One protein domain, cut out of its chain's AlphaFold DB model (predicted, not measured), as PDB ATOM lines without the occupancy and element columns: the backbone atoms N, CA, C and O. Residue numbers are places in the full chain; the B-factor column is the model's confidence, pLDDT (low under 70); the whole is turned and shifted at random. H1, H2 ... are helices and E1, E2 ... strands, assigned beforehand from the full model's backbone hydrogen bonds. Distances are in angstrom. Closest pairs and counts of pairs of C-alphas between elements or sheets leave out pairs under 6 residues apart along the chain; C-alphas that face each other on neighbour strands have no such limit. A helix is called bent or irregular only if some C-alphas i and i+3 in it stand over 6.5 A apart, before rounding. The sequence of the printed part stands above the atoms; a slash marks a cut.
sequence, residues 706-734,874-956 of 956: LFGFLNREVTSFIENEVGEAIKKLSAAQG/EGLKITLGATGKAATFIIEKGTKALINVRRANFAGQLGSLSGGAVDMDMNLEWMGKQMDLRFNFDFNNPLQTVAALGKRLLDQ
ATOM      1  N   LEU A 706     206.909 296.420 360.307       77.75
ATOM      2  CA  LEU A 706     206.983 295.092 360.925       77.75
ATOM      3  C   LEU A 706     205.604 294.615 361.409       77.75
ATOM      4  O   LEU A 706     205.259 293.447 361.239       77.75
ATOM      5  N   PHE A 707     204.785 295.500 361.986       81.62
ATOM      6  CA  PHE A 707     203.456 295.123 362.489       81.62
ATOM      7  C   PHE A 707     202.520 294.764 361.336       81.62
ATOM      8  O   PHE A 707     201.791 293.776 361.408       81.62
ATOM      9  N   GLY A 708     202.575 295.538 360.248       76.75
ATOM     10  CA  GLY A 708     201.858 295.237 359.012       76.75
ATOM     11  C   GLY A 708     202.291 293.904 358.403       76.75
ATOM     12  O   GLY A 708     201.436 293.117 357.998       76.75
ATOM     13  N   PHE A 709     203.599 293.624 358.391       82.88
ATOM     14  CA  PHE A 709     204.145 292.341 357.947       82.88
ATOM     15  C   PHE A 709     203.631 291.177 358.808       82.88
ATOM     16  O   PHE A 709     203.020 290.255 358.273       82.88
ATOM     17  N   LEU A 710     203.789 291.248 360.133       81.38
ATOM     18  CA  LEU A 710     203.348 290.193 361.051       81.38
ATOM     19  C   LEU A 710     201.835 289.959 360.979       81.38
ATOM     20  O   LEU A 710     201.410 288.815 360.852       81.38
ATOM     21  N   ASN A 711     201.018 291.018 360.990       80.50
ATOM     22  CA  ASN A 711     199.563 290.881 360.898       80.50
ATOM     23  C   ASN A 711     199.143 290.184 359.596       80.50
ATOM     24  O   ASN A 711     198.308 289.286 359.621       80.50
ATOM     25  N   ARG A 712     199.724 290.569 358.453       82.31
ATOM     26  CA  ARG A 712     199.363 289.987 357.153       82.31
ATOM     27  C   ARG A 712     199.785 288.524 357.044       82.31
ATOM     28  O   ARG A 712     198.967 287.683 356.666       82.31
ATOM     29  N   GLU A 713     201.045 288.229 357.348       83.75
ATOM     30  CA  GLU A 713     201.614 286.904 357.095       83.75
ATOM     31  C   GLU A 713     201.122 285.869 358.126       83.75
ATOM     32  O   GLU A 713     200.819 284.734 357.756       83.75
ATOM     33  N   VAL A 714     200.932 286.259 359.397       83.06
ATOM     34  CA  VAL A 714     200.342 285.376 360.424       83.06
ATOM     35  C   VAL A 714     198.869 285.085 360.124       83.06
ATOM     36  O   VAL A 714     198.456 283.928 360.193       83.06
ATOM     37  N   THR A 715     198.069 286.092 359.747       80.62
ATOM     38  CA  THR A 715     196.665 285.866 359.356       80.62
ATOM     39  C   THR A 715     196.564 284.936 358.153       80.62
ATOM     40  O   THR A 715     195.783 283.989 358.194       80.62
ATOM     41  N   SER A 716     197.390 285.148 357.125       79.25
ATOM     42  CA  SER A 716     197.404 284.297 355.927       79.25
ATOM     43  C   SER A 716     197.775 282.847 356.258       79.25
ATOM     44  O   SER A 716     197.157 281.916 355.745       79.25
ATOM     45  N   PHE A 717     198.748 282.636 357.153       83.88
ATOM     46  CA  PHE A 717     199.098 281.299 357.636       83.88
ATOM     47  C   PHE A 717     197.907 280.618 358.328       83.88
ATOM     48  O   PHE A 717     197.556 279.488 357.999       83.88
ATOM     49  N   ILE A 718     197.239 281.317 359.245       80.44
ATOM     50  CA  ILE A 718     196.144 280.745 360.036       80.44
ATOM     51  C   ILE A 718     194.893 280.484 359.190       80.44
ATOM     52  O   ILE A 718     194.249 279.450 359.366       80.44
ATOM     53  N   GLU A 719     194.551 281.380 358.262       74.88
ATOM     54  CA  GLU A 719     193.440 281.190 357.320       74.88
ATOM     55  C   GLU A 719     193.598 279.894 356.512       74.88
ATOM     56  O   GLU A 719     192.632 279.141 356.354       74.88
ATOM     57  N   ASN A 720     194.821 279.607 356.056       77.75
ATOM     58  CA  ASN A 720     195.129 278.379 355.328       77.75
ATOM     59  C   ASN A 720     194.960 277.128 356.209       77.75
ATOM     60  O   ASN A 720     194.382 276.141 355.754       77.75
ATOM     61  N   GLU A 721     195.382 277.179 357.476       76.50
ATOM     62  CA  GLU A 721     195.304 276.046 358.413       76.50
ATOM     63  C   GLU A 721     193.866 275.716 358.869       76.50
ATOM     64  O   GLU A 721     193.532 274.554 359.108       76.50
ATOM     65  N   VAL A 722     192.967 276.705 358.975       74.62
ATOM     66  CA  VAL A 722     191.597 276.503 359.512       74.62
ATOM     67  C   VAL A 722     190.501 276.380 358.443       74.62
ATOM     68  O   VAL A 722     189.325 276.170 358.770       74.62
ATOM     69  N   GLY A 723     190.859 276.461 357.158       70.19
ATOM     70  CA  GLY A 723     189.914 276.480 356.035       70.19
ATOM     71  C   GLY A 723     188.977 275.262 355.941       70.19
ATOM     72  O   GLY A 723     187.809 275.403 355.566       70.19
ATOM     73  N   GLU A 724     189.427 274.062 356.323       66.94
ATOM     74  CA  GLU A 724     188.561 272.870 356.353       66.94
ATOM     75  C   GLU A 724     187.540 272.884 357.502       66.94
ATOM     76  O   GLU A 724     186.412 272.402 357.340       66.94
ATOM     77  N   ALA A 725     187.899 273.456 358.656       65.69
ATOM     78  CA  ALA A 725     187.020 273.551 359.822       65.69
ATOM     79  C   ALA A 725     185.848 274.516 359.563       65.69
ATOM     80  O   ALA A 725     184.700 274.205 359.899       65.69
ATOM     81  N   ILE A 726     186.110 275.632 358.868       67.19
ATOM     82  CA  ILE A 726     185.092 276.617 358.456       67.19
ATOM     83  C   ILE A 726     184.002 275.967 357.582       67.19
ATOM     84  O   ILE A 726     182.802 276.198 357.790       67.19
ATOM     85  N   LYS A 727     184.393 275.101 356.636       67.69
ATOM     86  CA  LYS A 727     183.457 274.396 355.741       67.69
ATOM     87  C   LYS A 727     182.534 273.428 356.495       67.69
ATOM     88  O   LYS A 727     181.338 273.375 356.205       67.69
ATOM     89  N   LYS A 728     183.060 272.683 357.475       65.12
ATOM     90  CA  LYS A 728     182.290 271.687 358.251       65.12
ATOM     91  C   LYS A 728     181.286 272.334 359.216       65.12
ATOM     92  O   LYS A 728     180.158 271.851 359.321       65.12
ATOM     93  N   LEU A 729     181.654 273.440 359.871       66.38
ATOM     94  CA  LEU A 729     180.770 274.158 360.806       66.38
ATOM     95  C   LEU A 729     179.584 274.834 360.095       66.38
ATOM     96  O   LEU A 729     178.446 274.726 360.557       66.38
ATOM     97  N   SER A 730     179.818 275.426 358.921       61.16
ATOM     98  CA  SER A 730     178.773 276.102 358.134       61.16
ATOM     99  C   SER A 730     177.655 275.149 357.670       61.16
ATOM    100  O   SER A 730     176.478 275.512 357.657       61.16
ATOM    101  N   ALA A 731     177.986 273.893 357.344       60.91
ATOM    102  CA  ALA A 731     177.015 272.888 356.900       60.91
ATOM    103  C   ALA A 731     176.065 272.403 358.020       60.91
ATOM    104  O   ALA A 731     174.912 272.053 357.754       60.91
ATOM    105  N   ALA A 732     176.518 272.389 359.276       60.06
ATOM    106  CA  ALA A 732     175.715 271.950 360.420       60.06
ATOM    107  C   ALA A 732     174.682 273.007 360.866       60.06
ATOM    108  O   ALA A 732     173.562 272.652 361.241       60.06
ATOM    109  N   GLN A 733     175.001 274.300 360.737       57.31
ATOM    110  CA  GLN A 733     174.074 275.411 361.008       57.31
ATOM    111  C   GLN A 733     172.856 275.429 360.062       57.31
ATOM    112  O   GLN A 733     171.749 275.781 360.478       57.31
ATOM    113  N   GLY A 734     173.013 274.959 358.819       60.19
ATOM    114  CA  GLY A 734     171.908 274.842 357.857       60.19
ATOM    115  C   GLY A 734     170.792 273.877 358.289       60.19
ATOM    116  O   GLY A 734     169.615 274.147 358.047       60.19
ATOM    117  N   GLU A 874     176.781 271.026 368.467       52.12
ATOM    118  CA  GLU A 874     177.622 271.030 369.676       52.12
ATOM    119  C   GLU A 874     178.743 269.975 369.590       52.12
ATOM    120  O   GLU A 874     179.907 270.282 369.848       52.12
ATOM    121  N   GLY A 875     178.440 268.762 369.105       49.25
ATOM    122  CA  GLY A 875     179.437 267.694 368.926       49.25
ATOM    123  C   GLY A 875     180.543 268.006 367.903       49.25
ATOM    124  O   GLY A 875     181.681 267.556 368.062       49.25
ATOM    125  N   LEU A 876     180.243 268.819 366.883       56.78
ATOM    126  CA  LEU A 876     181.197 269.265 365.854       56.78
ATOM    127  C   LEU A 876     182.160 270.356 366.352       56.78
ATOM    128  O   LEU A 876     183.316 270.390 365.935       56.78
ATOM    129  N   LYS A 877     181.718 271.228 367.268       55.59
ATOM    130  CA  LYS A 877     182.583 272.249 367.891       55.59
ATOM    131  C   LYS A 877     183.622 271.634 368.835       55.59
ATOM    132  O   LYS A 877     184.722 272.162 368.950       55.59
ATOM    133  N   ILE A 878     183.296 270.503 369.463       50.75
ATOM    134  CA  ILE A 878     184.186 269.784 370.390       50.75
ATOM    135  C   ILE A 878     185.261 268.977 369.637       50.75
ATOM    136  O   ILE A 878     186.403 268.912 370.080       50.75
ATOM    137  N   THR A 879     184.935 268.399 368.477       50.72
ATOM    138  CA  THR A 879     185.857 267.541 367.702       50.72
ATOM    139  C   THR A 879     186.927 268.302 366.912       50.72
ATOM    140  O   THR A 879     187.954 267.717 366.581       50.72
ATOM    141  N   LEU A 880     186.723 269.590 366.620       55.81
ATOM    142  CA  LEU A 880     187.650 270.415 365.827       55.81
ATOM    143  C   LEU A 880     188.711 271.159 366.666       55.81
ATOM    144  O   LEU A 880     189.533 271.872 366.101       55.81
ATOM    145  N   GLY A 881     188.727 271.009 367.994       66.12
ATOM    146  CA  GLY A 881     189.790 271.550 368.852       66.12
ATOM    147  C   GLY A 881     190.035 273.063 368.704       66.12
ATOM    148  O   GLY A 881     189.101 273.854 368.552       66.12
ATOM    149  N   ALA A 882     191.303 273.479 368.777       61.53
ATOM    150  CA  ALA A 882     191.695 274.890 368.738       61.53
ATOM    151  C   ALA A 882     191.479 275.550 367.357       61.53
ATOM    152  O   ALA A 882     191.029 276.696 367.284       61.53
ATOM    153  N   THR A 883     191.635 274.798 366.260       66.56
ATOM    154  CA  THR A 883     191.300 275.269 364.902       66.56
ATOM    155  C   THR A 883     189.799 275.521 364.736       66.56
ATOM    156  O   THR A 883     189.406 276.455 364.038       66.56
ATOM    157  N   GLY A 884     188.943 274.775 365.446       63.75
ATOM    158  CA  GLY A 884     187.501 275.022 365.515       63.75
ATOM    159  C   GLY A 884     187.129 276.358 366.175       63.75
ATOM    160  O   GLY A 884     186.196 277.025 365.718       63.75
ATOM    161  N   LYS A 885     187.869 276.790 367.208       71.06
ATOM    162  CA  LYS A 885     187.661 278.094 367.868       71.06
ATOM    163  C   LYS A 885     188.057 279.253 366.956       71.06
ATOM    164  O   LYS A 885     187.254 280.165 366.773       71.06
ATOM    165  N   ALA A 886     189.234 279.172 366.332       72.94
ATOM    166  CA  ALA A 886     189.697 280.170 365.368       72.94
ATOM    167  C   ALA A 886     188.779 280.250 364.136       72.94
ATOM    168  O   ALA A 886     188.374 281.341 363.741       72.94
ATOM    169  N   ALA A 887     188.340 279.108 363.593       70.88
ATOM    170  CA  ALA A 887     187.352 279.052 362.516       70.88
ATOM    171  C   ALA A 887     186.011 279.698 362.907       70.88
ATOM    172  O   ALA A 887     185.443 280.458 362.127       70.88
ATOM    173  N   THR A 888     185.517 279.434 364.123       69.56
ATOM    174  CA  THR A 888     184.282 280.049 364.642       69.56
ATOM    175  C   THR A 888     184.440 281.565 364.773       69.56
ATOM    176  O   THR A 888     183.579 282.310 364.313       69.56
ATOM    177  N   PHE A 889     185.565 282.032 365.323       76.81
ATOM    178  CA  PHE A 889     185.858 283.458 365.456       76.81
ATOM    179  C   PHE A 889     185.946 284.156 364.092       76.81
ATOM    180  O   PHE A 889     185.373 285.227 363.907       76.81
ATOM    181  N   ILE A 890     186.596 283.527 363.108       78.31
ATOM    182  CA  ILE A 890     186.686 284.042 361.736       78.31
ATOM    183  C   ILE A 890     185.298 284.140 361.089       78.31
ATOM    184  O   ILE A 890     184.998 285.162 360.472       78.31
ATOM    185  N   ILE A 891     184.434 283.130 361.259       71.19
ATOM    186  CA  ILE A 891     183.047 283.154 360.758       71.19
ATOM    187  C   ILE A 891     182.238 284.292 361.409       71.19
ATOM    188  O   ILE A 891     181.437 284.937 360.737       71.19
ATOM    189  N   GLU A 892     182.440 284.554 362.703       72.38
ATOM    190  CA  GLU A 892     181.650 285.531 363.466       72.38
ATOM    191  C   GLU A 892     182.155 286.981 363.360       72.38
ATOM    192  O   GLU A 892     181.353 287.915 363.448       72.38
ATOM    193  N   LYS A 893     183.469 287.194 363.219       76.38
ATOM    194  CA  LYS A 893     184.120 288.515 363.349       76.38
ATOM    195  C   LYS A 893     184.991 288.918 362.156       76.38
ATOM    196  O   LYS A 893     185.377 290.084 362.067       76.38
ATOM    197  N   GLY A 894     185.260 288.004 361.223       75.06
ATOM    198  CA  GLY A 894     186.131 288.237 360.070       75.06
ATOM    199  C   GLY A 894     187.626 288.225 360.414       75.06
ATOM    200  O   GLY A 894     188.034 288.325 361.570       75.06
ATOM    201  N   THR A 895     188.475 288.110 359.392       78.06
ATOM    202  CA  THR A 895     189.909 287.809 359.564       78.06
ATOM    203  C   THR A 895     190.757 289.013 359.973       78.06
ATOM    204  O   THR A 895     191.809 288.861 360.587       78.06
ATOM    205  N   LYS A 896     190.259 290.236 359.747       73.69
ATOM    206  CA  LYS A 896     190.911 291.480 360.199       73.69
ATOM    207  C   LYS A 896     190.942 291.639 361.722       73.69
ATOM    208  O   LYS A 896     191.771 292.384 362.225       73.69
ATOM    209  N   ALA A 897     190.036 290.976 362.443       76.44
ATOM    210  CA  ALA A 897     189.976 291.010 363.905       76.44
ATOM    211  C   ALA A 897     190.787 289.875 364.558       76.44
ATOM    212  O   ALA A 897     190.737 289.704 365.776       76.44
ATOM    213  N   LEU A 898     191.477 289.064 363.750       81.94
ATOM    214  CA  LEU A 898     192.115 287.833 364.197       81.94
ATOM    215  C   LEU A 898     193.405 288.105 364.981       81.94
ATOM    216  O   LEU A 898     193.582 287.548 366.063       81.94
ATOM    217  N   ILE A 899     194.264 288.978 364.450       86.75
ATOM    218  CA  ILE A 899     195.517 289.397 365.080       86.75
ATOM    219  C   ILE A 899     195.715 290.909 364.946       86.75
ATOM    220  O   ILE A 899     195.446 291.492 363.896       86.75
ATOM    221  N   ASN A 900     196.198 291.542 366.012       85.31
ATOM    222  CA  ASN A 900     196.634 292.933 365.988       85.31
ATOM    223  C   ASN A 900     197.875 293.126 366.869       85.31
ATOM    224  O   ASN A 900     197.770 293.163 368.097       85.31
ATOM    225  N   VAL A 901     199.050 293.240 366.248       86.50
ATOM    226  CA  VAL A 901     200.307 293.547 366.947       86.50
ATOM    227  C   VAL A 901     200.316 295.003 367.420       86.50
ATOM    228  O   VAL A 901     200.193 295.931 366.623       86.50
ATOM    229  N   ARG A 902     200.480 295.206 368.733       83.19
ATOM    230  CA  ARG A 902     200.502 296.529 369.381       83.19
ATOM    231  C   ARG A 902     201.916 297.001 369.709       83.19
ATOM    232  O   ARG A 902     202.159 298.206 369.750       83.19
ATOM    233  N   ARG A 903     202.836 296.071 369.972       81.19
ATOM    234  CA  ARG A 903     204.245 296.354 370.272       81.19
ATOM    235  C   ARG A 903     205.110 295.158 369.889       81.19
ATOM    236  O   ARG A 903     204.717 294.032 370.173       81.19
ATOM    237  N   ALA A 904     206.284 295.416 369.320       81.94
ATOM    238  CA  ALA A 904     207.354 294.433 369.181       81.94
ATOM    239  C   ALA A 904     208.708 295.112 369.447       81.94
ATOM    240  O   ALA A 904     209.000 296.153 368.853       81.94
ATOM    241  N   ASN A 905     209.504 294.553 370.355       79.88
ATOM    242  CA  ASN A 905     210.810 295.072 370.763       79.88
ATOM    243  C   ASN A 905     211.756 293.923 371.146       79.88
ATOM    244  O   ASN A 905     211.308 292.831 371.482       79.88
ATOM    245  N   PHE A 906     213.064 294.156 371.095       82.62
ATOM    246  CA  PHE A 906     214.076 293.193 371.544       82.62
ATOM    247  C   PHE A 906     215.268 293.924 372.177       82.62
ATOM    248  O   PHE A 906     215.486 295.108 371.912       82.62
ATOM    249  N   ALA A 907     216.032 293.220 373.013       71.00
ATOM    250  CA  ALA A 907     217.243 293.727 373.661       71.00
ATOM    251  C   ALA A 907     218.323 292.631 373.709       71.00
ATOM    252  O   ALA A 907     218.002 291.453 373.864       71.00
ATOM    253  N   GLY A 908     219.602 293.001 373.582       65.12
ATOM    254  CA  GLY A 908     220.717 292.045 373.599       65.12
ATOM    255  C   GLY A 908     222.101 292.700 373.542       65.12
ATOM    256  O   GLY A 908     222.224 293.895 373.287       65.12
ATOM    257  N   GLN A 909     223.154 291.909 373.782       54.72
ATOM    258  CA  GLN A 909     224.550 292.361 373.698       54.72
ATOM    259  C   GLN A 909     225.064 292.310 372.251       54.72
ATOM    260  O   GLN A 909     224.777 291.363 371.519       54.72
ATOM    261  N   LEU A 910     225.876 293.290 371.850       49.28
ATOM    262  CA  LEU A 910     226.265 293.538 370.454       49.28
ATOM    263  C   LEU A 910     226.799 292.301 369.704       49.28
ATOM    264  O   LEU A 910     226.383 292.034 368.579       49.28
ATOM    265  N   GLY A 911     227.665 291.506 370.344       51.94
ATOM    266  CA  GLY A 911     228.235 290.296 369.738       51.94
ATOM    267  C   GLY A 911     227.182 289.240 369.376       51.94
ATOM    268  O   GLY A 911     227.308 288.570 368.353       51.94
ATOM    269  N   SER A 912     226.104 289.151 370.162       55.84
ATOM    270  CA  SER A 912     225.011 288.186 369.972       55.84
ATOM    271  C   SER A 912     223.995 288.600 368.902       55.84
ATOM    272  O   SER A 912     223.333 287.744 368.328       55.84
ATOM    273  N   LEU A 913     223.904 289.898 368.589       59.41
ATOM    274  CA  LEU A 913     222.935 290.439 367.630       59.41
ATOM    275  C   LEU A 913     223.430 290.372 366.175       59.41
ATOM    276  O   LEU A 913     222.631 290.475 365.251       59.41
ATOM    277  N   SER A 914     224.730 290.165 365.952       55.56
ATOM    278  CA  SER A 914     225.338 290.132 364.611       55.56
ATOM    279  C   SER A 914     224.814 289.003 363.705       55.56
ATOM    280  O   SER A 914     224.873 289.125 362.484       55.56
ATOM    281  N   GLY A 915     224.258 287.932 364.284       66.38
ATOM    282  CA  GLY A 915     223.729 286.775 363.554       66.38
ATOM    283  C   GLY A 915     222.339 286.957 362.930       66.38
ATOM    284  O   GLY A 915     221.877 286.053 362.243       66.38
ATOM    285  N   GLY A 916     221.654 288.085 363.161       68.38
ATOM    286  CA  GLY A 916     220.321 288.360 362.604       68.38
ATOM    287  C   GLY A 916     219.145 287.675 363.314       68.38
ATOM    288  O   GLY A 916     218.003 288.026 363.039       68.38
ATOM    289  N   ALA A 917     219.393 286.768 364.262       79.44
ATOM    290  CA  ALA A 917     218.368 286.136 365.093       79.44
ATOM    291  C   ALA A 917     218.300 286.784 366.484       79.44
ATOM    292  O   ALA A 917     219.312 286.869 367.180       79.44
ATOM    293  N   VAL A 918     217.115 287.231 366.905       83.00
ATOM    294  CA  VAL A 918     216.904 287.955 368.172       83.00
ATOM    295  C   VAL A 918     215.737 287.377 368.965       83.00
ATOM    296  O   VAL A 918     214.773 286.899 368.380       83.00
ATOM    297  N   ASP A 919     215.767 287.469 370.293       82.81
ATOM    298  CA  ASP A 919     214.582 287.180 371.108       82.81
ATOM    299  C   ASP A 919     213.678 288.414 371.164       82.81
ATOM    300  O   ASP A 919     214.001 289.413 371.807       82.81
ATOM    301  N   MET A 920     212.544 288.339 370.476       84.25
ATOM    302  CA  MET A 920     211.557 289.403 370.370       84.25
ATOM    303  C   MET A 920     210.473 289.250 371.436       84.25
ATOM    304  O   MET A 920     209.840 288.197 371.541       84.25
ATOM    305  N   ASP A 921     210.232 290.325 372.181       84.62
ATOM    306  CA  ASP A 921     209.080 290.512 373.056       84.62
ATOM    307  C   ASP A 921     207.974 291.235 372.272       84.62
ATOM    308  O   ASP A 921     208.182 292.301 371.689       84.62
ATOM    309  N   MET A 922     206.783 290.642 372.224       86.00
ATOM    310  CA  MET A 922     205.667 291.107 371.410       86.00
ATOM    311  C   MET A 922     204.365 291.131 372.212       86.00
ATOM    312  O   MET A 922     203.945 290.112 372.751       86.00
ATOM    313  N   ASN A 923     203.691 292.283 372.216       85.75
ATOM    314  CA  ASN A 923     202.325 292.433 372.713       85.75
ATOM    315  C   ASN A 923     201.365 292.478 371.523       85.75
ATOM    316  O   ASN A 923     201.487 293.337 370.640       85.75
ATOM    317  N   LEU A 924     200.401 291.565 371.501       88.88
ATOM    318  CA  LEU A 924     199.403 291.474 370.443       88.88
ATOM    319  C   LEU A 924     198.024 291.133 370.991       88.88
ATOM    320  O   LEU A 924     197.866 290.667 372.114       88.88
ATOM    321  N   GLU A 925     197.007 291.348 370.171       86.88
ATOM    322  CA  GLU A 925     195.644 290.902 370.426       86.88
ATOM    323  C   GLU A 925     195.315 289.731 369.500       86.88
ATOM    324  O   GLU A 925     195.398 289.877 368.285       86.88
ATOM    325  N   TRP A 926     194.971 288.579 370.074       87.31
ATOM    326  CA  TRP A 926     194.617 287.339 369.383       87.31
ATOM    327  C   TRP A 926     193.158 286.994 369.683       87.31
ATOM    328  O   TRP A 926     192.789 286.815 370.845       87.31
ATOM    329  N   MET A 927     192.304 286.950 368.655       83.62
ATOM    330  CA  MET A 927     190.854 286.714 368.788       83.62
ATOM    331  C   MET A 927     190.171 287.579 369.873       83.62
ATOM    332  O   MET A 927     189.323 287.108 370.633       83.62
ATOM    333  N   GLY A 928     190.557 288.855 369.977       79.00
ATOM    334  CA  GLY A 928     190.026 289.799 370.972       79.00
ATOM    335  C   GLY A 928     190.618 289.676 372.384       79.00
ATOM    336  O   GLY A 928     190.164 290.368 373.297       79.00
ATOM    337  N   LYS A 929     191.620 288.812 372.594       82.62
ATOM    338  CA  LYS A 929     192.333 288.659 373.869       82.62
ATOM    339  C   LYS A 929     193.771 289.155 373.740       82.62
ATOM    340  O   LYS A 929     194.499 288.739 372.845       82.62
ATOM    341  N   GLN A 930     194.197 290.027 374.650       84.81
ATOM    342  CA  GLN A 930     195.586 290.487 374.695       84.81
ATOM    343  C   GLN A 930     196.534 289.377 375.161       84.81
ATOM    344  O   GLN A 930     196.204 288.598 376.059       84.81
ATOM    345  N   MET A 931     197.710 289.328 374.541       84.62
ATOM    346  CA  MET A 931     198.761 288.350 374.777       84.62
ATOM    347  C   MET A 931     200.138 289.008 374.706       84.62
ATOM    348  O   MET A 931     200.416 289.780 373.790       84.62
ATOM    349  N   ASP A 932     201.004 288.623 375.639       85.12
ATOM    350  CA  ASP A 932     202.436 288.909 375.608       85.12
ATOM    351  C   ASP A 932     203.191 287.631 375.233       85.12
ATOM    352  O   ASP A 932     203.002 286.574 375.840       85.12
ATOM    353  N   LEU A 933     204.026 287.713 374.201       86.38
ATOM    354  CA  LEU A 933     204.765 286.591 373.644       86.38
ATOM    355  C   LEU A 933     206.236 286.948 373.516       86.38
ATOM    356  O   LEU A 933     206.581 287.974 372.944       86.38
ATOM    357  N   ARG A 934     207.094 286.034 373.963       83.75
ATOM    358  CA  ARG A 934     208.525 286.069 373.675       83.75
ATOM    359  C   ARG A 934     208.892 284.932 372.733       83.75
ATOM    360  O   ARG A 934     208.511 283.782 372.992       83.75
ATOM    361  N   PHE A 935     209.573 285.235 371.635       83.75
ATOM    362  CA  PHE A 935     209.961 284.249 370.624       83.75
ATOM    363  C   PHE A 935     211.196 284.698 369.841       83.75
ATOM    364  O   PHE A 935     211.471 285.888 369.740       83.75
ATOM    365  N   ASN A 936     211.926 283.741 369.274       84.00
ATOM    366  CA  ASN A 936     213.092 284.043 368.456       84.00
ATOM    367  C   ASN A 936     212.658 284.479 367.044       84.00
ATOM    368  O   ASN A 936     211.908 283.752 366.388       84.00
ATOM    369  N   PHE A 937     213.108 285.650 366.598       84.00
ATOM    370  CA  PHE A 937     212.857 286.220 365.280       84.00
ATOM    371  C   PHE A 937     214.152 286.317 364.480       84.00
ATOM    372  O   PHE A 937     215.084 287.000 364.899       84.00
ATOM    373  N   ASP A 938     214.191 285.659 363.321       85.38
ATOM    374  CA  ASP A 938     215.335 285.689 362.414       85.38
ATOM    375  C   ASP A 938     215.077 286.669 361.265       85.38
ATOM    376  O   ASP A 938     214.261 286.421 360.374       85.38
ATOM    377  N   PHE A 939     215.791 287.795 361.276       79.31
ATOM    378  CA  PHE A 939     215.711 288.819 360.236       79.31
ATOM    379  C   PHE A 939     216.273 288.353 358.887       79.31
ATOM    380  O   PHE A 939     215.894 288.919 357.861       79.31
ATOM    381  N   ASN A 940     217.108 287.309 358.857       77.81
ATOM    382  CA  ASN A 940     217.584 286.706 357.611       77.81
ATOM    383  C   ASN A 940     216.542 285.755 356.992       77.81
ATOM    384  O   ASN A 940     216.601 285.488 355.792       77.81
ATOM    385  N   ASN A 941     215.579 285.254 357.781       81.25
ATOM    386  CA  ASN A 941     214.512 284.365 357.309       81.25
ATOM    387  C   ASN A 941     213.146 284.632 357.992       81.25
ATOM    388  O   ASN A 941     212.597 283.770 358.691       81.25
ATOM    389  N   PRO A 942     212.538 285.811 357.760       82.19
ATOM    390  CA  PRO A 942     211.374 286.266 358.523       82.19
ATOM    391  C   PRO A 942     210.101 285.433 358.285       82.19
ATOM    392  O   PRO A 942     209.254 285.329 359.173       82.19
ATOM    393  N   LEU A 943     209.949 284.799 357.114       80.50
ATOM    394  CA  LEU A 943     208.775 283.973 356.786       80.50
ATOM    395  C   LEU A 943     208.730 282.670 357.598       80.50
ATOM    396  O   LEU A 943     207.656 282.253 358.038       80.50
ATOM    397  N   GLN A 944     209.885 282.034 357.829       82.06
ATOM    398  CA  GLN A 944     209.955 280.807 358.625       82.06
ATOM    399  C   GLN A 944     209.557 281.072 360.083       82.06
ATOM    400  O   GLN A 944     208.805 280.295 360.675       82.06
ATOM    401  N   THR A 945     210.007 282.195 360.646       82.75
ATOM    402  CA  THR A 945     209.610 282.624 361.988       82.75
ATOM    403  C   THR A 945     208.100 282.870 362.087       82.75
ATOM    404  O   THR A 945     207.473 282.448 363.061       82.75
ATOM    405  N   VAL A 946     207.489 283.512 361.083       83.56
ATOM    406  CA  VAL A 946     206.041 283.780 361.072       83.56
ATOM    407  C   VAL A 946     205.214 282.495 361.138       83.56
ATOM    408  O   VAL A 946     204.252 282.431 361.905       83.56
ATOM    409  N   ALA A 947     205.592 281.453 360.395       80.12
ATOM    410  CA  ALA A 947     204.892 280.169 360.437       80.12
ATOM    411  C   ALA A 947     204.937 279.532 361.841       80.12
ATOM    412  O   ALA A 947     203.933 279.008 362.332       80.12
ATOM    413  N   ALA A 948     206.082 279.626 362.526       82.69
ATOM    414  CA  ALA A 948     206.224 279.141 363.898       82.69
ATOM    415  C   ALA A 948     205.347 279.930 364.887       82.69
ATOM    416  O   ALA A 948     204.712 279.336 365.763       82.69
ATOM    417  N   LEU A 949     205.265 281.254 364.721       84.75
ATOM    418  CA  LEU A 949     204.388 282.115 365.514       84.75
ATOM    419  C   LEU A 949     202.903 281.789 365.283       84.75
ATOM    420  O   LEU A 949     202.159 281.637 366.251       84.75
ATOM    421  N   GLY A 950     202.477 281.628 364.027       82.12
ATOM    422  CA  GLY A 950     201.096 281.279 363.679       82.12
ATOM    423  C   GLY A 950     200.661 279.933 364.262       82.12
ATOM    424  O   GLY A 950     199.577 279.826 364.832       82.12
ATOM    425  N   LYS A 951     201.542 278.925 364.220       81.94
ATOM    426  CA  LYS A 951     201.299 277.628 364.864       81.94
ATOM    427  C   LYS A 951     201.147 277.765 366.382       81.94
ATOM    428  O   LYS A 951     200.192 277.249 366.950       81.94
ATOM    429  N   ARG A 952     202.036 278.530 367.025       82.44
ATOM    430  CA  ARG A 952     201.977 278.778 368.472       82.44
ATOM    431  C   ARG A 952     200.683 279.472 368.898       82.44
ATOM    432  O   ARG A 952     200.211 279.192 369.991       82.44
ATOM    433  N   LEU A 953     200.126 280.365 368.076       83.19
ATOM    434  CA  LEU A 953     198.847 281.035 368.348       83.19
ATOM    435  C   LEU A 953     197.642 280.099 368.204       83.19
ATOM    436  O   LEU A 953     196.691 280.218 368.971       83.19
ATOM    437  N   LEU A 954     197.685 279.157 367.259       80.06
ATOM    438  CA  LEU A 954     196.656 278.124 367.114       80.06
ATOM    439  C   LEU A 954     196.642 277.121 368.274       80.06
ATOM    440  O   LEU A 954     195.608 276.510 368.513       80.06
ATOM    441  N   ASP A 955     197.748 276.971 369.002       76.25
ATOM    442  CA  ASP A 955     197.843 276.100 370.179       76.25
ATOM    443  C   ASP A 955     197.326 276.763 371.484       76.25
ATOM    444  O   ASP A 955     197.311 276.115 372.534       76.25
ATOM    445  N   GLN A 956     196.912 278.041 371.440       68.56
ATOM    446  CA  GLN A 956     196.378 278.828 372.575       68.56
ATOM    447  C   GLN A 956     194.846 278.812 372.604       68.56
ATOM    448  O   GLN A 956     194.271 278.691 373.714       68.56
TER     449      GLN A 956
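What this domain is: This is residues 706 to 734 and 874 to 956 of the 956 residues of an uncharacterized protein of Flavilitoribacter nigricans DSM 23189 = NBRC 102662 (UniProt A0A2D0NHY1). A twisted sheet of three bent antiparallel strands, in the order E1, E2, E3, has two helical parts packed on it, H1a and H5, which cross each other. Past one end of the sheet H1b, H2 and H3 form a loose helical end; past the opposite end residues 909 to 914, with H4, stick out. The printed part has 112 residues, with five named helices and three named strands in the order H1, H2, H3, E1, H4, E2, E3, H5; the class is mixed, helices and strands. It is only just loose, close to compact, with a radius of gyration of the C-alphas of 16.1 A; the outline is a rod spanning 59 by 22 by 21 A.

How they stand to each other: E1, residues 899 to 906, and E2, residues 917 to 926, are antiparallel neighbours; N 900 and O 925 are 2.9 A apart, within hydrogen-bond range. E2 and E3, residues 929 to 938, form an antiparallel hairpin, with N 922 and O 933 within hydrogen-bond range at 2.8 A. H1, residues 706 to 734, was assigned as one helix by its hydrogen bonds but is bent: C-alphas 721 and 724 are 7.7 A apart, and its arms H1a, residues 706 to 721, and H1b, residues 724 to 734, stand at a steep tilt of 64 degrees. H1a is on the sheet over E1, at a height over the sheet of 6.1 A; their closest C-alphas, of Phe 707 and Val 901, are 5.7 A apart. H5, residues 942 to 954, is on the sheet too, over none of the strands. H1a and H5 touch, the C-alphas of Val 714 and Gly 950 being closest at 5.3 A, at a steep tilt of 58 degrees. H1b touches H3, residues 881 to 893, with the C-alphas of Ile 726 and Ala 887 closest at 5.2 A. H2, residues 874 to 879, and H3 touch only at the corner, and only just, with 3 pairs of C-alphas within 8 A; the closest, of Lys 877 and Gly 884, are 6.1 A apart. H4, residues 910 to 913, touches no helix. Every O i to N i+4 pair is within hydrogen-bond range in H1a, H2, H3 and H5, and 4 of 7 are in H1b; H4 is too short for such a pair, and its 1 O i to N i+3 pair is within range.

Where its parts are: From first to last C-alpha, E1 measures 20.0 A, E2 24.2 A and E3 25.9 A; they bend at residues 902, 923 and 934. H1a begins at C-alpha 706 (206.983, 295.092, 360.925) and measures 22.5 A, H1b 16.8 A, H3 18.7 A. H5 measures 18.9 A and ends at C-alpha 954 (196.656, 278.124, 367.114).

The domain as a whole: The C-alphas farthest apart, of Gly 734 and Gly 911, are 59.6 A apart. Residues 735 to 873 are not printed, and C-alphas 734 and 874 are 13.7 A apart across this cut. The links printed whole are tight. The mean pLDDT of the printed part is 74.8; it is under 70 at residues 724 to 734, 874 to 884, 888, 908 to 916 and 956.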